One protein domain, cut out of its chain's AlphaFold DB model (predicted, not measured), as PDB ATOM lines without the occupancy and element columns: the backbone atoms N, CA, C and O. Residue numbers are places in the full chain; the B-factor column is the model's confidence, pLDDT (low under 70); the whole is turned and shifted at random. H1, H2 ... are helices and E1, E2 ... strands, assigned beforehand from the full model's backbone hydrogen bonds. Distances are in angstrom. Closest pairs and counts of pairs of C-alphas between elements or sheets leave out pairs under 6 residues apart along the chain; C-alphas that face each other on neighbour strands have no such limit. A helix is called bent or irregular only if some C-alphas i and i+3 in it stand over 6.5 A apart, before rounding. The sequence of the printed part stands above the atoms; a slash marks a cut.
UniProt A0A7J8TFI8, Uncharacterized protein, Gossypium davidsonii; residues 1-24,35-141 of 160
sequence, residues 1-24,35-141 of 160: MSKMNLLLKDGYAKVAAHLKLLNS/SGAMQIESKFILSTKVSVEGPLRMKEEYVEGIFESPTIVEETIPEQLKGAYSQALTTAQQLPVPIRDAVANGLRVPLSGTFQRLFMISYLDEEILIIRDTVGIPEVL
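Overview. This is residues 1 to 24 and 35 to 141 of the 160 residues of an uncharacterized protein of Gossypium davidsonii (UniProt A0A7J8TFI8). A long, twisted sheet of antiparallel strands, E1 to E4, makes the length of the model; at one end the small strands E6, E7 and E8 turn off it. Two helices form an arm: after E4 the chain runs along E3 to H1 near the other end, where residues 86 to 91 stand free, and comes back through H2 to the short edge strand E5. The 131 printed residues have two named helices and eight named strands: along the chain E1 to E4 come first, then H1 and H2, then E5 to E8; the class is mixed, helices and strands, and the one sheet is branched, with three neighbours beside E4 and its neighbour pairs antiparallel. The whole is loose and elongated, with a radius of gyration of the C-alphas of 19.8 A and spans of 60 by 33 by 25 A.

Along the chain. E1, residues 2 to 9, begins at C-alpha 2 (47.284, -3.337, 25.971) and is 23.3 A long. E2 is residues 12 to 24, 39.2 A. E3, residues 35 to 52, is the longest strand at 54.1 A. E4, residues 57 to 67, is 29.7 A and bends by 53 degrees at residue 63. H1, residues 79 to 93, is 22.1 A and only just irregular: C-alphas 80 and 83 are 6.8 A apart. H2 is residues 97 to 105, and E5 is residues 107 to 110. E6, residues 116 to 124, is 21.8 A and bends by 55 degrees at residue 121. E7 is residues 128 to 132; E8, residues 138 to 141, ends at C-alpha 141 (55.099, -15.653, 34.379).

Arrangement. E1 and E2 form a hairpin, with N 5 and O 16 2.8 A apart. E3 lies on the other side of E2, with N 19 and O 42 at 2.8 A. E3 and E4 form a hairpin, with N 49 and O 61 at 2.8 A. On the other side of E4 from E3 are E5, with N 67 and O 107 at 2.9 A, and E6, with N 58 and O 119 at 2.9 A. E6 E7 E8 are a meander, each strand the antiparallel neighbour of the one before; N 122 and O 130 are 2.9 A apart, N 131 and O 139 3.0 A. Residues 71 to 72 pair antiparallel with residues 40 to 41 of E3. H1 is only just on the sheet, with 5 pairs of C-alphas within 10 A, and only grazes it with residues 79 to 81. H2 only grazes it with residues 99 to 105. H1 and H2 are close but not clearly touching, at a steep tilt of 53 degrees, opposite ways; their closest C-alphas, of Gln 93 and Arg 100, are 6.8 A apart. Every O i to N i+4 pair is within hydrogen-bond range in H2, and 9 of 11 in H1.

Size, cuts and confidence. The two C-alphas farthest apart, of Pro 55 and Gln 80, are 61.1 A apart. Residues 25 to 34 are not printed; C-alphas 24 and 35 are 7.4 A apart across the cut. The link from E4 to H1, 11 residues, is long. Mean pLDDT of the printed part is 85.7; residue 1, residues 23 to 24 and residues 35 to 37 are under 70.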
ATOM      1  N   MET A   1      45.778   1.192  26.414       57.97
ATOM      2  CA  MET A   1      46.302   0.132  27.310       57.97
ATOM      3  C   MET A   1      46.198  -1.192  26.576       57.97
ATOM      4  O   MET A   1      45.148  -1.450  26.000       57.97
ATOM      5  N   SER A   2      47.266  -1.988  26.553       72.50
ATOM      6  CA  SER A   2      47.284  -3.337  25.971       72.50
ATOM      7  C   SER A   2      47.339  -4.383  27.083       72.50
ATOM      8  O   SER A   2      48.080  -4.200  28.046       72.50
ATOM      9  N   LYS A   3      46.573  -5.470  26.954       82.69
ATOM     10  CA  LYS A   3      46.572  -6.600  27.897       82.69
ATOM     11  C   LYS A   3      46.918  -7.882  27.147       82.69
ATOM     12  O   LYS A   3      46.318  -8.152  26.111       82.69
ATOM     13  N   MET A   4      47.849  -8.669  27.674       83.19
ATOM     14  CA  MET A   4      48.216  -9.979  27.134       83.19
ATOM     15  C   MET A   4      47.859 -11.063  28.149       83.19
ATOM     16  O   MET A   4      48.157 -10.909  29.331       83.19
ATOM     17  N   ASN A   5      47.216 -12.135  27.694       82.94
ATOM     18  CA  ASN A   5      46.860 -13.290  28.513       82.94
ATOM     19  C   ASN A   5      47.454 -14.557  27.891       82.94
ATOM     20  O   ASN A   5      47.347 -14.744  26.679       82.94
ATOM     21  N   LEU A   6      48.024 -15.425  28.723       81.62
ATOM     22  CA  LEU A   6      48.501 -16.755  28.348       81.62
ATOM     23  C   LEU A   6      47.650 -17.803  29.073       81.62
ATOM     24  O   LEU A   6      47.496 -17.741  30.289       81.62
ATOM     25  N   LEU A   7      47.125 -18.768  28.322       81.88
ATOM     26  CA  LEU A   7      46.449 -19.951  28.846       81.88
ATOM     27  C   LEU A   7      47.222 -21.190  28.406       81.88
ATOM     28  O   LEU A   7      47.407 -21.375  27.209       81.88
ATOM     29  N   LEU A   8      47.624 -22.039  29.352       80.00
ATOM     30  CA  LEU A   8      48.227 -23.345  29.091       80.00
ATOM     31  C   LEU A   8      47.274 -24.432  29.607       80.00
ATOM     32  O   LEU A   8      46.994 -24.475  30.804       80.00
ATOM     33  N   LYS A   9      46.755 -25.284  28.718       79.69
ATOM     34  CA  LYS A   9      45.825 -26.372  29.058       79.69
ATOM     35  C   LYS A   9      46.029 -27.550  28.100       79.69
ATOM     36  O   LYS A   9      46.169 -27.339  26.901       79.69
ATOM     37  N   ASP A  10      46.073 -28.771  28.629       83.50
ATOM     38  CA  ASP A  10      46.105 -30.025  27.852       83.50
ATOM     39  C   ASP A  10      47.204 -30.096  26.767       83.50
ATOM     40  O   ASP A  10      47.005 -30.643  25.686       83.50
ATOM     41  N   GLY A  11      48.385 -29.522  27.036       80.62
ATOM     42  CA  GLY A  11      49.495 -29.493  26.070       80.62
ATOM     43  C   GLY A  11      49.310 -28.487  24.928       80.62
ATOM     44  O   GLY A  11      50.025 -28.540  23.931       80.62
ATOM     45  N   TYR A  12      48.378 -27.548  25.062       83.94
ATOM     46  CA  TYR A  12      48.201 -26.422  24.153       83.94
ATOM     47  C   TYR A  12      48.330 -25.114  24.919       83.94
ATOM     48  O   TYR A  12      47.862 -24.987  26.053       83.94
ATOM     49  N   ALA A  13      48.963 -24.131  24.287       86.25
ATOM     50  CA  ALA A  13      48.977 -22.768  24.777       86.25
ATOM     51  C   ALA A  13      48.226 -21.839  23.825       86.25
ATOM     52  O   ALA A  13      48.232 -21.984  22.602       86.25
ATOM     53  N   LYS A  14      47.534 -20.873  24.418       87.25
ATOM     54  CA  LYS A  14      46.842 -19.808  23.707       87.25
ATOM     55  C   LYS A  14      47.274 -18.482  24.301       87.25
ATOM     56  O   LYS A  14      47.016 -18.212  25.474       87.25
ATOM     57  N   VAL A  15      47.909 -17.656  23.482       87.25
ATOM     58  CA  VAL A  15      48.270 -16.283  23.832       87.25
ATOM     59  C   VAL A  15      47.270 -15.349  23.169       87.25
ATOM     60  O   VAL A  15      47.082 -15.398  21.958       87.25
ATOM     61  N   ALA A  16      46.617 -14.495  23.950       88.00
ATOM     62  CA  ALA A  16      45.692 -13.489  23.446       88.00
ATOM     63  C   ALA A  16      46.165 -12.091  23.848       88.00
ATOM     64  O   ALA A  16      46.261 -11.779  25.036       88.00
ATOM     65  N   ALA A  17      46.425 -11.238  22.861       88.88
ATOM     66  CA  ALA A  17      46.731  -9.829  23.048       88.88
ATOM     67  C   ALA A  17      45.510  -8.981  22.672       88.88
ATOM     68  O   ALA A  17      45.019  -9.038  21.547       88.88
ATOM     69  N   HIS A  18      45.035  -8.182  23.622       85.19
ATOM     70  CA  HIS A  18      43.947  -7.228  23.450       85.19
ATOM     71  C   HIS A  18      44.527  -5.816  23.414       85.19
ATOM     72  O   HIS A  18      45.191  -5.378  24.361       85.19
ATOM     73  N   LEU A  19      44.273  -5.103  22.322       84.50
ATOM     74  CA  LEU A  19      44.728  -3.742  22.090       84.50
ATOM     75  C   LEU A  19      43.523  -2.812  22.024       84.50
ATOM     76  O   LEU A  19      42.577  -3.056  21.283       84.50
ATOM     77  N   LYS A  20      43.581  -1.725  22.792       84.19
ATOM     78  CA  LYS A  20      42.580  -0.658  22.797       84.19
ATOM     79  C   LYS A  20      43.269   0.652  22.449       84.19
ATOM     80  O   LYS A  20      44.122   1.126  23.209       84.19
ATOM     81  N   LEU A  21      42.918   1.188  21.286       79.62
ATOM     82  CA  LEU A  21      43.472   2.393  20.677       79.62
ATOM     83  C   LEU A  21      42.422   3.503  20.725       79.62
ATOM     84  O   LEU A  21      41.266   3.287  20.372       79.62
ATOM     85  N   LEU A  22      42.827   4.693  21.164       77.81
ATOM     86  CA  LEU A  22      42.002   5.898  21.145       77.81
ATOM     87  C   LEU A  22      42.583   6.832  20.088       77.81
ATOM     88  O   LEU A  22      43.675   7.364  20.282       77.81
ATOM     89  N   ASN A  23      41.869   7.019  18.981       65.25
ATOM     90  CA  ASN A  23      42.251   7.978  17.953       65.25
ATOM     91  C   ASN A  23      41.422   9.250  18.120       65.25
ATOM     92  O   ASN A  23      40.191   9.202  18.107       65.25
ATOM     93  N   SER A  24      42.091  10.393  18.258       61.38
ATOM     94  CA  SER A  24      41.451  11.701  18.152       61.38
ATOM     95  C   SER A  24      41.424  12.129  16.687       61.38
ATOM     96  O   SER A  24      42.449  12.173  16.010       61.38
ATOM     97  N   SER A  35      35.705  17.648  16.378       58.09
ATOM     98  CA  SER A  35      36.462  17.065  17.492       58.09
ATOM     99  C   SER A  35      35.741  15.824  17.993       58.09
ATOM    100  O   SER A  35      34.602  15.908  18.449       58.09
ATOM    101  N   GLY A  36      36.407  14.676  17.936       63.94
ATOM    102  CA  GLY A  36      35.858  13.425  18.442       63.94
ATOM    103  C   GLY A  36      36.937  12.381  18.693       63.94
ATOM    104  O   GLY A  36      37.965  12.369  18.015       63.94
ATOM    105  N   ALA A  37      36.718  11.518  19.683       68.19
ATOM    106  CA  ALA A  37      37.619  10.423  20.017       68.19
ATOM    107  C   ALA A  37      36.949   9.101  19.650       68.19
ATOM    108  O   ALA A  37      35.956   8.740  20.265       68.19
ATOM    109  N   MET A  38      37.489   8.386  18.665       75.94
ATOM    110  CA  MET A  38      37.007   7.058  18.296       75.94
ATOM    111  C   MET A  38      37.884   6.002  18.955       75.94
ATOM    112  O   MET A  38      39.115   6.048  18.864       75.94
ATOM    113  N   GLN A  39      37.247   5.037  19.608       81.62
ATOM    114  CA  GLN A  39      37.942   3.924  20.225       81.62
ATOM    115  C   GLN A  39      37.862   2.683  19.341       81.62
ATOM    116  O   GLN A  39      36.778   2.239  18.963       81.62
ATOM    117  N   ILE A  40      39.028   2.116  19.053       84.94
ATOM    118  CA  ILE A  40      39.192   0.897  18.268       84.94
ATOM    119  C   ILE A  40      39.741  -0.183  19.192       84.94
ATOM    120  O   ILE A  40      40.748   0.021  19.876       84.94
ATOM    121  N   GLU A  41      39.088  -1.335  19.203       87.50
ATOM    122  CA  GLU A  41      39.550  -2.529  19.895       87.50
ATOM    123  C   GLU A  41      40.017  -3.562  18.868       87.50
ATOM    124  O   GLU A  41      39.462  -3.711  17.781       87.50
ATOM    125  N   SER A  42      41.118  -4.236  19.162       86.50
ATOM    126  CA  SER A  42      41.692  -5.260  18.294       86.50
ATOM    127  C   SER A  42      42.211  -6.400  19.141       86.50
ATOM    128  O   SER A  42      42.729  -6.193  20.242       86.50
ATOM    129  N   LYS A  43      42.077  -7.615  18.622       90.38
ATOM    130  CA  LYS A  43      42.477  -8.822  19.324       90.38
ATOM    131  C   LYS A  43      43.304  -9.702  18.408       90.38
ATOM    132  O   LYS A  43      42.907 -10.029  17.294       90.38
ATOM    133  N   PHE A  44      44.468 -10.081  18.908       91.25
ATOM    134  CA  PHE A  44      45.348 -11.033  18.263       91.25
ATOM    135  C   PHE A  44      45.429 -12.287  19.122       91.25
ATOM    136  O   PHE A  44      45.632 -12.202  20.334       91.25
ATOM    137  N   ILE A  45      45.258 -13.443  18.497       92.25
ATOM    138  CA  ILE A  45      45.334 -14.746  19.145       92.25
ATOM    139  C   ILE A  45      46.435 -15.546  18.466       92.25
ATOM    140  O   ILE A  45      46.433 -15.702  17.249       92.25
ATOM    141  N   LEU A  46      47.334 -16.099  19.265       93.19
ATOM    142  CA  LEU A  46      48.341 -17.050  18.839       93.19
ATOM    143  C   LEU A  46      48.077 -18.384  19.528       93.19
ATOM    144  O   LEU A  46      48.068 -18.466  20.757       93.19
ATOM    145  N   SER A  47      47.848 -19.414  18.726       92.62
ATOM    146  CA  SER A  47      47.644 -20.784  19.182       92.62
ATOM    147  C   SER A  47      48.934 -21.568  18.986       92.62
ATOM    148  O   SER A  47      49.499 -21.598  17.887       92.62
ATOM    149  N   THR A  48      49.391 -22.221  20.045       93.44
ATOM    150  CA  THR A  48      50.621 -23.004  20.060       93.44
ATOM    151  C   THR A  48      50.378 -24.379  20.675       93.44
ATOM    152  O   THR A  48      49.468 -24.590  21.481       93.44
ATOM    153  N   LYS A  49      51.184 -25.352  20.261       92.62
ATOM    154  CA  LYS A  49      51.229 -26.683  20.857       92.62
ATOM    155  C   LYS A  49      52.449 -26.760  21.754       92.62
ATOM    156  O   LYS A  49      53.542 -26.391  21.341       92.62
ATOM    157  N   VAL A  50      52.270 -27.263  22.962       90.69
ATOM    158  CA  VAL A  50      53.307 -27.345  23.979       90.69
ATOM    159  C   VAL A  50      53.572 -28.808  24.314       90.69
ATOM    160  O   VAL A  50      52.673 -29.565  24.665       90.69
ATOM    161  N   SER A  51      54.831 -29.217  24.206       90.25
ATOM    162  CA  SER A  51      55.283 -30.579  24.481       90.25
ATOM    163  C   SER A  51      56.467 -30.574  25.440       90.25
ATOM    164  O   SER A  51      57.263 -29.637  25.470       90.25
ATOM    165  N   VAL A  52      56.568 -31.621  26.255       87.12
ATOM    166  CA  VAL A  52      57.641 -31.787  27.239       87.12
ATOM    167  C   VAL A  52      58.760 -32.619  26.612       87.12
ATOM    168  O   VAL A  52      58.522 -33.732  26.151       87.12
ATOM    169  N   GLU A  53      59.987 -32.095  26.605       85.38
ATOM    170  CA  GLU A  53      61.180 -32.739  26.033       85.38
ATOM    171  C   GLU A  53      62.190 -33.124  27.130       85.38
ATOM    172  O   GLU A  53      63.355 -32.720  27.130       85.38
ATOM    173  N   GLY A  54      61.732 -33.912  28.104       81.25
ATOM    174  CA  GLY A  54      62.508 -34.314  29.281       81.25
ATOM    175  C   GLY A  54      62.054 -33.600  30.560       81.25
ATOM    176  O   GLY A  54      61.019 -32.946  30.562       81.25
ATOM    177  N   PRO A  55      62.795 -33.713  31.674       80.75
ATOM    178  CA  PRO A  55      62.271 -33.337  32.991       80.75
ATOM    179  C   PRO A  55      62.071 -31.828  33.199       80.75
ATOM    180  O   PRO A  55      61.213 -31.442  33.980       80.75
ATOM    181  N   LEU A  56      62.851 -30.976  32.523       86.00
ATOM    182  CA  LEU A  56      62.829 -29.513  32.710       86.00
ATOM    183  C   LEU A  56      62.796 -28.735  31.386       86.00
ATOM    184  O   LEU A  56      63.065 -27.537  31.365       86.00
ATOM    185  N   ARG A  57      62.522 -29.403  30.264       88.31
ATOM    186  CA  ARG A  57      62.542 -28.785  28.932       88.31
ATOM    187  C   ARG A  57      61.169 -28.862  28.301       88.31
ATOM    188  O   ARG A  57      60.516 -29.901  28.354       88.31
ATOM    189  N   MET A  58      60.770 -27.772  27.667       89.31
ATOM    190  CA  MET A  58      59.521 -27.682  26.936       89.31
ATOM    191  C   MET A  58      59.776 -27.106  25.551       89.31
ATOM    192  O   MET A  58      60.617 -26.222  25.365       89.31
ATOM    193  N   LYS A  59      59.030 -27.627  24.583       91.31
ATOM    194  CA  LYS A  59      58.986 -27.150  23.210       91.31
ATOM    195  C   LYS A  59      57.596 -26.610  22.926       91.31
ATOM    196  O   LYS A  59      56.602 -27.293  23.163       91.31
ATOM    197  N   GLU A  60      57.547 -25.403  22.389       92.31
ATOM    198  CA  GLU A  60      56.333 -24.749  21.922       92.31
ATOM    199  C   GLU A  60      56.396 -24.573  20.403       92.31
ATOM    200  O   GLU A  60      57.322 -23.951  19.887       92.31
ATOM    201  N   GLU A  61      55.418 -25.122  19.692       94.06
ATOM    202  CA  GLU A  61      55.279 -25.063  18.235       94.06
ATOM    203  C   GLU A  61      54.118 -24.134  17.872       94.06
ATOM    204  O   GLU A  61      53.012 -24.275  18.398       94.06
ATOM    205  N   TYR A  62      54.342 -23.183  16.964       93.50
ATOM    206  CA  TYR A  62      53.317 -22.208  16.587       93.50
ATOM    207  C   TYR A  62      52.382 -22.797  15.525       93.50
ATOM    208  O   TYR A  62      52.813 -23.157  14.429       93.50
ATOM    209  N   VAL A  63      51.089 -22.895  15.844       93.12
ATOM    210  CA  VAL A  63      50.095 -23.600  15.018       93.12
ATOM    211  C   VAL A  63      49.326 -22.626  14.131       93.12
ATOM    212  O   VAL A  63      49.274 -22.802  12.912       93.12
ATOM    213  N   GLU A  64      48.751 -21.580  14.724       94.00
ATOM    214  CA  GLU A  64      47.873 -20.635  14.029       94.00
ATOM    215  C   GLU A  64      47.940 -19.249  14.676       94.00
ATOM    216  O   GLU A  64      47.982 -19.124  15.900       94.00
ATOM    217  N   GLY A  65      47.921 -18.209  13.842       92.62
ATOM    218  CA  GLY A  65      47.655 -16.836  14.258       92.62
ATOM    219  C   GLY A  65      46.289 -16.375  13.757       92.62
ATOM    220  O   GLY A  65      45.963 -16.565  12.588       92.62
ATOM    221  N   ILE A  66      45.500 -15.738  14.618       92.62
ATOM    222  CA  ILE A  66      44.220 -15.123  14.262       92.62
ATOM    223  C   ILE A  66      44.292 -13.641  14.604       92.62
ATOM    224  O   ILE A  66      44.474 -13.264  15.763       92.62
ATOM    225  N   PHE A  67      44.125 -12.801  13.590       91.62
ATOM    226  CA  PHE A  67      43.913 -11.375  13.767       91.62
ATOM    227  C   PHE A  67      42.422 -11.082  13.621       91.62
ATOM    228  O   PHE A  67      41.894 -11.078  12.507       91.62
ATOM    229  N   GLU A  68      41.732 -10.889  14.745       90.25
ATOM    230  CA  GLU A  68      40.318 -10.519  14.727       90.25
ATOM    231  C   GLU A  68      40.157  -9.129  14.113       90.25
ATOM    232  O   GLU A  68      40.994  -8.240  14.294       90.25
ATOM    233  N   SER A  69      39.076  -8.945  13.362       86.38
ATOM    234  CA  SER A  69      38.810  -7.664  12.728       86.38
ATOM    235  C   SER A  69      38.604  -6.582  13.786       86.38
ATOM    236  O   SER A  69      37.896  -6.823  14.766       86.38
ATOM    237  N   PRO A  70      39.218  -5.398  13.615       84.19
ATOM    238  CA  PRO A  70      39.084  -4.329  14.586       84.19
ATOM    239  C   PRO A  70      37.619  -3.945  14.781       84.19
ATOM    240  O   PRO A  70      36.900  -3.710  13.808       84.19
ATOM    241  N   THR A  71      37.190  -3.846  16.032       84.25
ATOM    242  CA  THR A  71      35.845  -3.405  16.394       84.25
ATOM    243  C   THR A  71      35.884  -1.955  16.855       84.25
ATOM    244  O   THR A  71      36.835  -1.504  17.498       84.25
ATOM    245  N   ILE A  72      34.856  -1.193  16.494       85.06
ATOM    246  CA  ILE A  72      34.697   0.196  16.925       85.06
ATOM    247  C   ILE A  72      33.680   0.208  18.057       85.06
ATOM    248  O   ILE A  72      32.607  -0.379  17.932       85.06
ATOM    249  N   VAL A  73      34.001   0.881  19.160       84.19
ATOM    250  CA  VAL A  73      33.043   1.031  20.261       84.19
ATOM    251  C   VAL A  73      32.041   2.116  19.891       84.19
ATOM    252  O   VAL A  73      32.381   3.300  19.896       84.19
ATOM    253  N   GLU A  74      30.815   1.711  19.553       79.69
ATOM    254  CA  GLU A  74      29.781   2.591  18.982       79.69
ATOM    255  C   GLU A  74      29.461   3.808  19.857       79.69
ATOM    256  O   GLU A  74      29.251   4.907  19.346       79.69
ATOM    257  N   GLU A  75      29.512   3.637  21.177       82.44
ATOM    258  CA  GLU A  75      29.293   4.691  22.177       82.44
ATOM    259  C   GLU A  75      30.320   5.828  22.079       82.44
ATOM    260  O   GLU A  75      30.050   6.954  22.490       82.44
ATOM    261  N   THR A  76      31.496   5.543  21.515       80.25
ATOM    262  CA  THR A  76      32.571   6.525  21.323       80.25
ATOM    263  C   THR A  76      32.485   7.236  19.975       80.25
ATOM    264  O   THR A  76      33.230   8.181  19.735       80.25
ATOM    265  N   ILE A  77      31.583   6.822  19.075       82.44
ATOM    266  CA  ILE A  77      31.482   7.417  17.741       82.44
ATOM    267  C   ILE A  77      30.833   8.810  17.844       82.44
ATOM    268  O   ILE A  77      29.675   8.920  18.263       82.44
ATOM    269  N   PRO A  78      31.519   9.880  17.398       82.75
ATOM    270  CA  PRO A  78      30.945  11.223  17.347       82.75
ATOM    271  C   PRO A  78      29.707  11.273  16.447       82.75
ATOM    272  O   PRO A  78      29.691  10.656  15.380       82.75
ATOM    273  N   GLU A  79      28.694  12.060  16.817       81.56
ATOM    274  CA  GLU A  79      27.445  12.157  16.046       81.56
ATOM    275  C   GLU A  79      27.677  12.544  14.582       81.56
ATOM    276  O   GLU A  79      27.034  11.989  13.692       81.56
ATOM    277  N   GLN A  80      28.659  13.412  14.316       79.88
ATOM    278  CA  GLN A  80      28.996  13.828  12.953       79.88
ATOM    279  C   GLN A  80      29.568  12.687  12.092       79.88
ATOM    280  O   GLN A  80      29.480  12.745  10.869       79.88
ATOM    281  N   LEU A  81      30.150  11.649  12.706       80.44
ATOM    282  CA  LEU A  81      30.764  10.515  12.004       80.44
ATOM    283  C   LEU A  81      29.837   9.297  11.897       80.44
ATOM    284  O   LEU A  81      30.131   8.391  11.118       80.44
ATOM    285  N   LYS A  82      28.689   9.287  12.591       82.38
ATOM    286  CA  LYS A  82      27.705   8.189  12.507       82.38
ATOM    287  C   LYS A  82      27.223   7.943  11.074       82.38
ATOM    288  O   LYS A  82      27.072   6.791  10.674       82.38
ATOM    289  N   GLY A  83      27.032   9.007  10.288       83.00
ATOM    290  CA  GLY A  83      26.630   8.905   8.880       83.00
ATOM    291  C   GLY A  83      27.703   8.279   7.980       83.00
ATOM    292  O   GLY A  83      27.388   7.460   7.123       83.00
ATOM    293  N   ALA A  84      28.977   8.610   8.201       83.62
ATOM    294  CA  ALA A  84      30.085   7.996   7.465       83.62
ATOM    295  C   ALA A  84      30.300   6.530   7.887       83.62
ATOM    296  O   ALA A  84      30.584   5.674   7.051       83.62
ATOM    297  N   TYR A  85      30.116   6.227   9.175       83.81
ATOM    298  CA  TYR A  85      30.201   4.868   9.707       83.81
ATOM    299  C   TYR A  85      29.112   3.947   9.135       83.81
ATOM    300  O   TYR A  85      29.422   2.848   8.682       83.81
ATOM    301  N   SER A  86      27.853   4.398   9.075       83.56
ATOM    302  CA  SER A  86      26.754   3.595   8.513       83.56
ATOM    303  C   SER A  86      26.942   3.299   7.021       83.56
ATOM    304  O   SER A  86      26.663   2.190   6.556       83.56
ATOM    305  N   GLN A  87      27.495   4.256   6.273       86.31
ATOM    306  CA  GLN A  87      27.893   4.052   4.882       86.31
ATOM    307  C   GLN A  87      29.013   3.012   4.766       86.31
ATOM    308  O   GLN A  87      28.896   2.076   3.977       86.31
ATOM    309  N   ALA A  88      30.066   3.123   5.582       84.44
ATOM    310  CA  ALA A  88      31.172   2.166   5.580       84.44
ATOM    311  C   ALA A  88      30.714   0.740   5.934       84.44
ATOM    312  O   ALA A  88      31.142  -0.216   5.285       84.44
ATOM    313  N   LEU A  89      29.798   0.594   6.899       84.00
ATOM    314  CA  LEU A  89      29.216  -0.695   7.280       84.00
ATOM    315  C   LEU A  89      28.455  -1.341   6.114       84.00
ATOM    316  O   LEU A  89      28.589  -2.539   5.868       84.00
ATOM    317  N   THR A  90      27.706  -0.540   5.355       84.75
ATOM    318  CA  THR A  90      26.976  -1.013   4.170       84.75
ATOM    319  C   THR A  90      27.940  -1.488   3.080       84.75
ATOM    320  O   THR A  90      27.746  -2.552   2.494       84.75
ATOM    321  N   THR A  91      29.024  -0.749   2.846       84.31
ATOM    322  CA  THR A  91      30.062  -1.133   1.878       84.31
ATOM    323  C   THR A  91      30.779  -2.417   2.295       84.31
ATOM    324  O   THR A  91      31.061  -3.264   1.449       84.31
ATOM    325  N   ALA A  92      31.026  -2.616   3.594       82.88
ATOM    326  CA  ALA A  92      31.641  -3.839   4.106       82.88
ATOM    327  C   ALA A  92      30.780  -5.089   3.836       82.88
ATOM    328  O   ALA A  92      31.313  -6.155   3.530       82.88
ATOM    329  N   GLN A  93      29.449  -4.959   3.871       83.38
ATOM    330  CA  GLN A  93      28.525  -6.051   3.532       83.38
ATOM    331  C   GLN A  93      28.564  -6.436   2.045       83.38
ATOM    332  O   GLN A  93      28.247  -7.577   1.700       83.38
ATOM    333  N   GLN A  94      28.963  -5.502   1.176       88.19
ATOM    334  CA  GLN A  94      29.074  -5.699  -0.273       88.19
ATOM    335  C   GLN A  94      30.428  -6.275  -0.705       88.19
ATOM    336  O   GLN A  94      30.638  -6.529  -1.892       88.19
ATOM    337  N   LEU A  95      31.356  -6.490   0.233       87.81
ATOM    338  CA  LEU A  95      32.651  -7.079  -0.081       87.81
ATOM    339  C   LEU A  95      32.494  -8.524  -0.593       87.81
ATOM    340  O   LEU A  95      31.609  -9.257  -0.138       87.81
ATOM    341  N   PRO A  96      33.378  -8.968  -1.507       89.75
ATOM    342  CA  PRO A  96      33.456 -10.363  -1.921       89.75
ATOM    343  C   PRO A  96      33.563 -11.309  -0.724       89.75
ATOM    344  O   PRO A  96      34.235 -10.994   0.260       89.75
ATOM    345  N   VAL A  97      32.956 -12.496  -0.846       87.44
ATOM    346  CA  VAL A  97      32.835 -13.483   0.244       87.44
ATOM    347  C   VAL A  97      34.149 -13.716   1.008       87.44
ATOM    348  O   VAL A  97      34.118 -13.569   2.224       87.44
ATOM    349  N   PRO A  98      35.317 -13.943   0.368       83.81
ATOM    350  CA  PRO A  98      36.559 -14.191   1.108       83.81
ATOM    351  C   PRO A  98      37.003 -13.019   1.995       83.81
ATOM    352  O   PRO A  98      37.546 -13.220   3.077       83.81
ATOM    353  N   ILE A  99      36.772 -11.785   1.543       84.56
ATOM    354  CA  ILE A  99      37.134 -10.576   2.289       84.56
ATOM    355  C   ILE A  99      36.123 -10.358   3.411       84.56
ATOM    356  O   ILE A  99      36.510 -10.080   4.542       84.56
ATOM    357  N   ARG A 100      34.831 -10.525   3.116       85.56
ATOM    358  CA  ARG A 100      33.769 -10.416   4.116       85.56
ATOM    359  C   ARG A 100      33.940 -11.444   5.235       85.56
ATOM    360  O   ARG A 100      33.765 -11.095   6.395       85.56
ATOM    361  N   ASP A 101      34.338 -12.670   4.907       84.62
ATOM    362  CA  ASP A 101      34.584 -13.723   5.893       84.62
ATOM    363  C   ASP A 101      35.802 -13.409   6.768       84.62
ATOM    364  O   ASP A 101      35.742 -13.629   7.977       84.62
ATOM    365  N   ALA A 102      36.867 -12.837   6.194       83.94
ATOM    366  CA  ALA A 102      38.018 -12.348   6.953       83.94
ATOM    367  C   ALA A 102      37.666 -11.144   7.847       83.94
ATOM    368  O   ALA A 102      38.224 -11.017   8.933       83.94
ATOM    369  N   VAL A 103      36.730 -10.287   7.419       83.56
ATOM    370  CA  VAL A 103      36.191  -9.171   8.220       83.56
ATOM    371  C   VAL A 103      35.252  -9.663   9.333       83.56
ATOM    372  O   VAL A 103      35.171  -9.059  10.398       83.56
ATOM    373  N   ALA A 104      34.519 -10.753   9.108       83.31
ATOM    374  CA  ALA A 104      33.575 -11.288  10.086       83.31
ATOM    375  C   ALA A 104      34.253 -12.181  11.135       83.31
ATOM    376  O   ALA A 104      33.904 -12.132  12.310       83.31
ATOM    377  N   ASN A 105      35.219 -13.003  10.717       84.06
ATOM    378  CA  ASN A 105      35.826 -14.044  11.553       84.06
ATOM    379  C   ASN A 105      37.290 -13.766  11.918       84.06
ATOM    380  O   ASN A 105      37.912 -14.574  12.611       84.06
ATOM    381  N   GLY A 106      37.847 -12.650  11.442       86.06
ATOM    382  CA  GLY A 106      39.272 -12.371  11.515       86.06
ATOM    383  C   GLY A 106      40.085 -13.075  10.428       86.06
ATOM    384  O   GLY A 106      39.678 -14.075   9.830       86.06
ATOM    385  N   LEU A 107      41.283 -12.549  10.187       90.56
ATOM    386  CA  LEU A 107      42.263 -13.149   9.294       90.56
ATOM    387  C   LEU A 107      42.991 -14.278  10.027       90.56
ATOM    388  O   LEU A 107      43.700 -14.034  11.005       90.56
ATOM    389  N   ARG A 108      42.834 -15.505   9.529       90.94
ATOM    390  CA  ARG A 108      43.557 -16.681  10.023       90.94
ATOM    391  C   ARG A 108      44.795 -16.929   9.177       90.94
ATOM    392  O   ARG A 108      44.714 -16.988   7.951       90.94
ATOM    393  N   VAL A 109      45.930 -17.085   9.840       90.94
ATOM    394  CA  VAL A 109      47.223 -17.371   9.223       90.94
ATOM    395  C   VAL A 109      47.715 -18.708   9.774       90.94
ATOM    396  O   VAL A 109      48.102 -18.775  10.947       90.94
ATOM    397  N   PRO A 110      47.697 -19.786   8.969       91.75
ATOM    398  CA  PRO A 110      48.233 -21.067   9.401       91.75
ATOM    399  C   PRO A 110      49.756 -20.961   9.506       91.75
ATOM    400  O   PRO A 110      50.434 -20.642   8.531       91.75
ATOM    401  N   LEU A 111      50.298 -21.246  10.688       91.75
ATOM    402  CA  LEU A 111      51.743 -21.251  10.930       91.75
ATOM    403  C   LEU A 111      52.327 -22.658  10.789       91.75
ATOM    404  O   LEU A 111      53.525 -22.798  10.602       91.75
ATOM    405  N   SER A 112      51.490 -23.702  10.813       86.81
ATOM    406  CA  SER A 112      51.846 -25.091  10.469       86.81
ATOM    407  C   SER A 112      53.103 -25.631  11.172       86.81
ATOM    408  O   SER A 112      53.794 -26.484  10.620       86.81
ATOM    409  N   GLY A 113      53.437 -25.123  12.363       77.12
ATOM    410  CA  GLY A 113      54.653 -25.503  13.084       77.12
ATOM    411  C   GLY A 113      55.957 -25.042  12.422       77.12
ATOM    412  O   GLY A 113      57.020 -25.518  12.803       77.12
ATOM    413  N   THR A 114      55.924 -24.118  11.448       87.88
ATOM    414  CA  THR A 114      57.150 -23.596  10.807       87.88
ATOM    415  C   THR A 114      58.049 -22.863  11.793       87.88
ATOM    416  O   THR A 114      59.250 -22.730  11.568       87.88
ATOM    417  N   PHE A 115      57.462 -22.372  12.879       90.81
ATOM    418  CA  PHE A 115      58.169 -21.763  13.984       90.81
ATOM    419  C   PHE A 115      58.008 -22.645  15.217       90.81
ATOM    420  O   PHE A 115      56.933 -23.194  15.477       90.81
ATOM    421  N   GLN A 116      59.061 -22.700  16.022       91.69
ATOM    422  CA  GLN A 116      59.045 -23.310  17.343       91.69
ATOM    423  C   GLN A 116      60.033 -22.584  18.252       91.69
ATOM    424  O   GLN A 116      61.004 -21.991  17.771       91.69
ATOM    425  N   ARG A 117      59.828 -22.672  19.565       90.44
ATOM    426  CA  ARG A 117      60.829 -22.282  20.557       90.44
ATOM    427  C   ARG A 117      61.003 -23.363  21.611       90.44
ATOM    428  O   ARG A 117      60.059 -24.070  21.956       90.44
ATOM    429  N   LEU A 118      62.224 -23.468  22.120       90.12
ATOM    430  CA  LEU A 118      62.558 -24.313  23.257       90.12
ATOM    431  C   LEU A 118      62.849 -23.423  24.458       90.12
ATOM    432  O   LEU A 118      63.556 -22.421  24.331       90.12
ATOM    433  N   PHE A 119      62.335 -23.809  25.617       90.56
ATOM    434  CA  PHE A 119      62.628 -23.142  26.876       90.56
ATOM    435  C   PHE A 119      62.779 -24.148  28.013       90.56
ATOM    436  O   PHE A 119      62.263 -25.269  27.978       90.56
ATOM    437  N   MET A 120      63.535 -23.737  29.025       92.31
ATOM    438  CA  MET A 120      63.786 -24.527  30.222       92.31
ATOM    439  C   MET A 120      62.957 -23.989  31.381       92.31
ATOM    440  O   MET A 120      63.001 -22.791  31.663       92.31
ATOM    441  N   ILE A 121      62.256 -24.868  32.093       91.06
ATOM    442  CA  ILE A 121      61.610 -24.513  33.356       91.06
ATOM    443  C   ILE A 121      62.700 -24.438  34.422       91.06
ATOM    444  O   ILE A 121      63.354 -25.435  34.723       91.06
ATOM    445  N   SER A 122      62.920 -23.247  34.970       92.31
ATOM    446  CA  SER A 122      63.905 -23.028  36.039       92.31
ATOM    447  C   SER A 122      63.277 -23.016  37.425       92.31
ATOM    448  O   SER A 122      63.958 -23.311  38.402       92.31
ATOM    449  N   TYR A 123      62.001 -22.656  37.510       92.25
ATOM    450  CA  TYR A 123      61.240 -22.639  38.749       92.25
ATOM    451  C   TYR A 123      59.752 -22.734  38.419       92.25
ATOM    452  O   TYR A 123      59.304 -22.128  37.445       92.25
ATOM    453  N   LEU A 124      59.007 -23.493  39.215       90.69
ATOM    454  CA  LEU A 124      57.558 -23.615  39.113       90.69
ATOM    455  C   LEU A 124      56.991 -23.826  40.516       90.69
ATOM    456  O   LEU A 124      57.353 -24.801  41.177       90.69
ATOM    457  N   ASP A 125      56.100 -22.935  40.933       91.38
ATOM    458  CA  ASP A 125      55.246 -23.103  42.107       91.38
ATOM    459  C   ASP A 125      53.771 -22.813  41.758       91.38
ATOM    460  O   ASP A 125      53.382 -22.836  40.587       91.38
ATOM    461  N   GLU A 126      52.924 -22.610  42.770       87.44
ATOM    462  CA  GLU A 126      51.485 -22.382  42.590       87.44
ATOM    463  C   GLU A 126      51.138 -21.017  41.967       87.44
ATOM    464  O   GLU A 126      50.036 -20.854  41.434       87.44
ATOM    465  N   GLU A 127      52.052 -20.044  42.011       90.06
ATOM    466  CA  GLU A 127      51.804 -18.649  41.624       90.06
ATOM    467  C   GLU A 127      52.699 -18.178  40.472       90.06
ATOM    468  O   GLU A 127      52.307 -17.303  39.696       90.06
ATOM    469  N   ILE A 128      53.897 -18.743  40.349       91.56
ATOM    470  CA  ILE A 128      54.976 -18.265  39.497       91.56
ATOM    471  C   ILE A 128      55.578 -19.427  38.702       91.56
ATOM    472  O   ILE A 128      55.942 -20.482  39.221       91.56
ATOM    473  N   LEU A 129      55.777 -19.175  37.414       89.50
ATOM    474  CA  LEU A 129      56.577 -19.988  36.510       89.50
ATOM    475  C   LEU A 129      57.739 -19.134  35.992       89.50
ATOM    476  O   LEU A 129      57.527 -18.078  35.401       89.50
ATOM    477  N   ILE A 130      58.973 -19.601  36.177       93.00
ATOM    478  CA  ILE A 130      60.162 -18.984  35.582       93.00
ATOM    479  C   ILE A 130      60.680 -19.893  34.479       93.00
ATOM    480  O   ILE A 130      61.164 -21.002  34.742       93.00
ATOM    481  N   ILE A 131      60.631 -19.395  33.250       92.62
ATOM    482  CA  ILE A 131      61.227 -20.053  32.090       92.62
ATOM    483  C   ILE A 131      62.514 -19.344  31.684       92.62
ATOM    484  O   ILE A 131      62.708 -18.167  31.969       92.62
ATOM    485  N   ARG A 132      63.416 -20.069  31.028       93.06
ATOM    486  CA  ARG A 132      64.617 -19.511  30.407       93.06
ATOM    487  C   ARG A 132      64.652 -19.852  28.936       93.06
ATOM    488  O   ARG A 132      64.390 -20.999  28.567       93.06
ATOM    489  N   ASP A 133      65.017 -18.871  28.127       88.75
ATOM    490  CA  ASP A 133      65.309 -19.101  26.717       88.75
ATOM    491  C   ASP A 133      66.628 -19.878  26.526       88.75
ATOM    492  O   ASP A 133      67.334 -20.228  27.479       88.75
ATOM    493  N   THR A 134      66.984 -20.152  25.269       83.62
ATOM    494  CA  THR A 134      68.226 -20.857  24.913       83.62
ATOM    495  C   THR A 134      69.499 -20.067  25.235       83.62
ATOM    496  O   THR A 134      70.585 -20.640  25.217       83.62
ATOM    497  N   VAL A 135      69.379 -18.766  25.509       89.25
ATOM    498  CA  VAL A 135      70.477 -17.865  25.891       89.25
ATOM    499  C   VAL A 135      70.559 -17.721  27.426       89.25
ATOM    500  O   VAL A 135      71.503 -17.140  27.955       89.25
ATOM    501  N   GLY A 136      69.614 -18.314  28.162       85.62
ATOM    502  CA  GLY A 136      69.550 -18.325  29.621       85.62
ATOM    503  C   GLY A 136      68.809 -17.137  30.239       85.62
ATOM    504  O   GLY A 136      68.773 -17.041  31.474       85.62
ATOM    505  N   ILE A 137      68.212 -16.257  29.425       92.00
ATOM    506  CA  ILE A 137      67.464 -15.085  29.890       92.00
ATOM    507  C   ILE A 137      66.163 -15.552  30.555       92.00
ATOM    508  O   ILE A 137      65.401 -16.294  29.930       92.00
ATOM    509  N   PRO A 138      65.906 -15.170  31.821       93.56
ATOM    510  CA  PRO A 138      64.702 -15.581  32.524       93.56
ATOM    511  C   PRO A 138      63.489 -14.724  32.134       93.56
ATOM    512  O   PRO A 138      63.562 -13.496  32.122       93.56
ATOM    513  N   GLU A 139      62.358 -15.382  31.905       90.94
ATOM    514  CA  GLU A 139      61.026 -14.790  31.790       90.94
ATOM    515  C   GLU A 139      60.177 -15.282  32.970       90.94
ATOM    516  O   GLU A 139      60.122 -16.481  33.256       90.94
ATOM    517  N   VAL A 140      59.555 -14.342  33.688       91.50
ATOM    518  CA  VAL A 140      58.732 -14.619  34.872       91.50
ATOM    519  C   VAL A 140      57.268 -14.481  34.487       91.50
ATOM    520  O   VAL A 140      56.820 -13.408  34.086       91.50
ATOM    521  N   LEU A 141      56.527 -15.572  34.631       88.88
ATOM    522  CA  LEU A 141      55.099 -15.653  34.379       88.88
ATOM    523  C   LEU A 141      54.386 -15.829  35.714       88.88
ATOM    524  O   LEU A 141      54.766 -16.682  36.512       88.88
TER     525      LEU A 141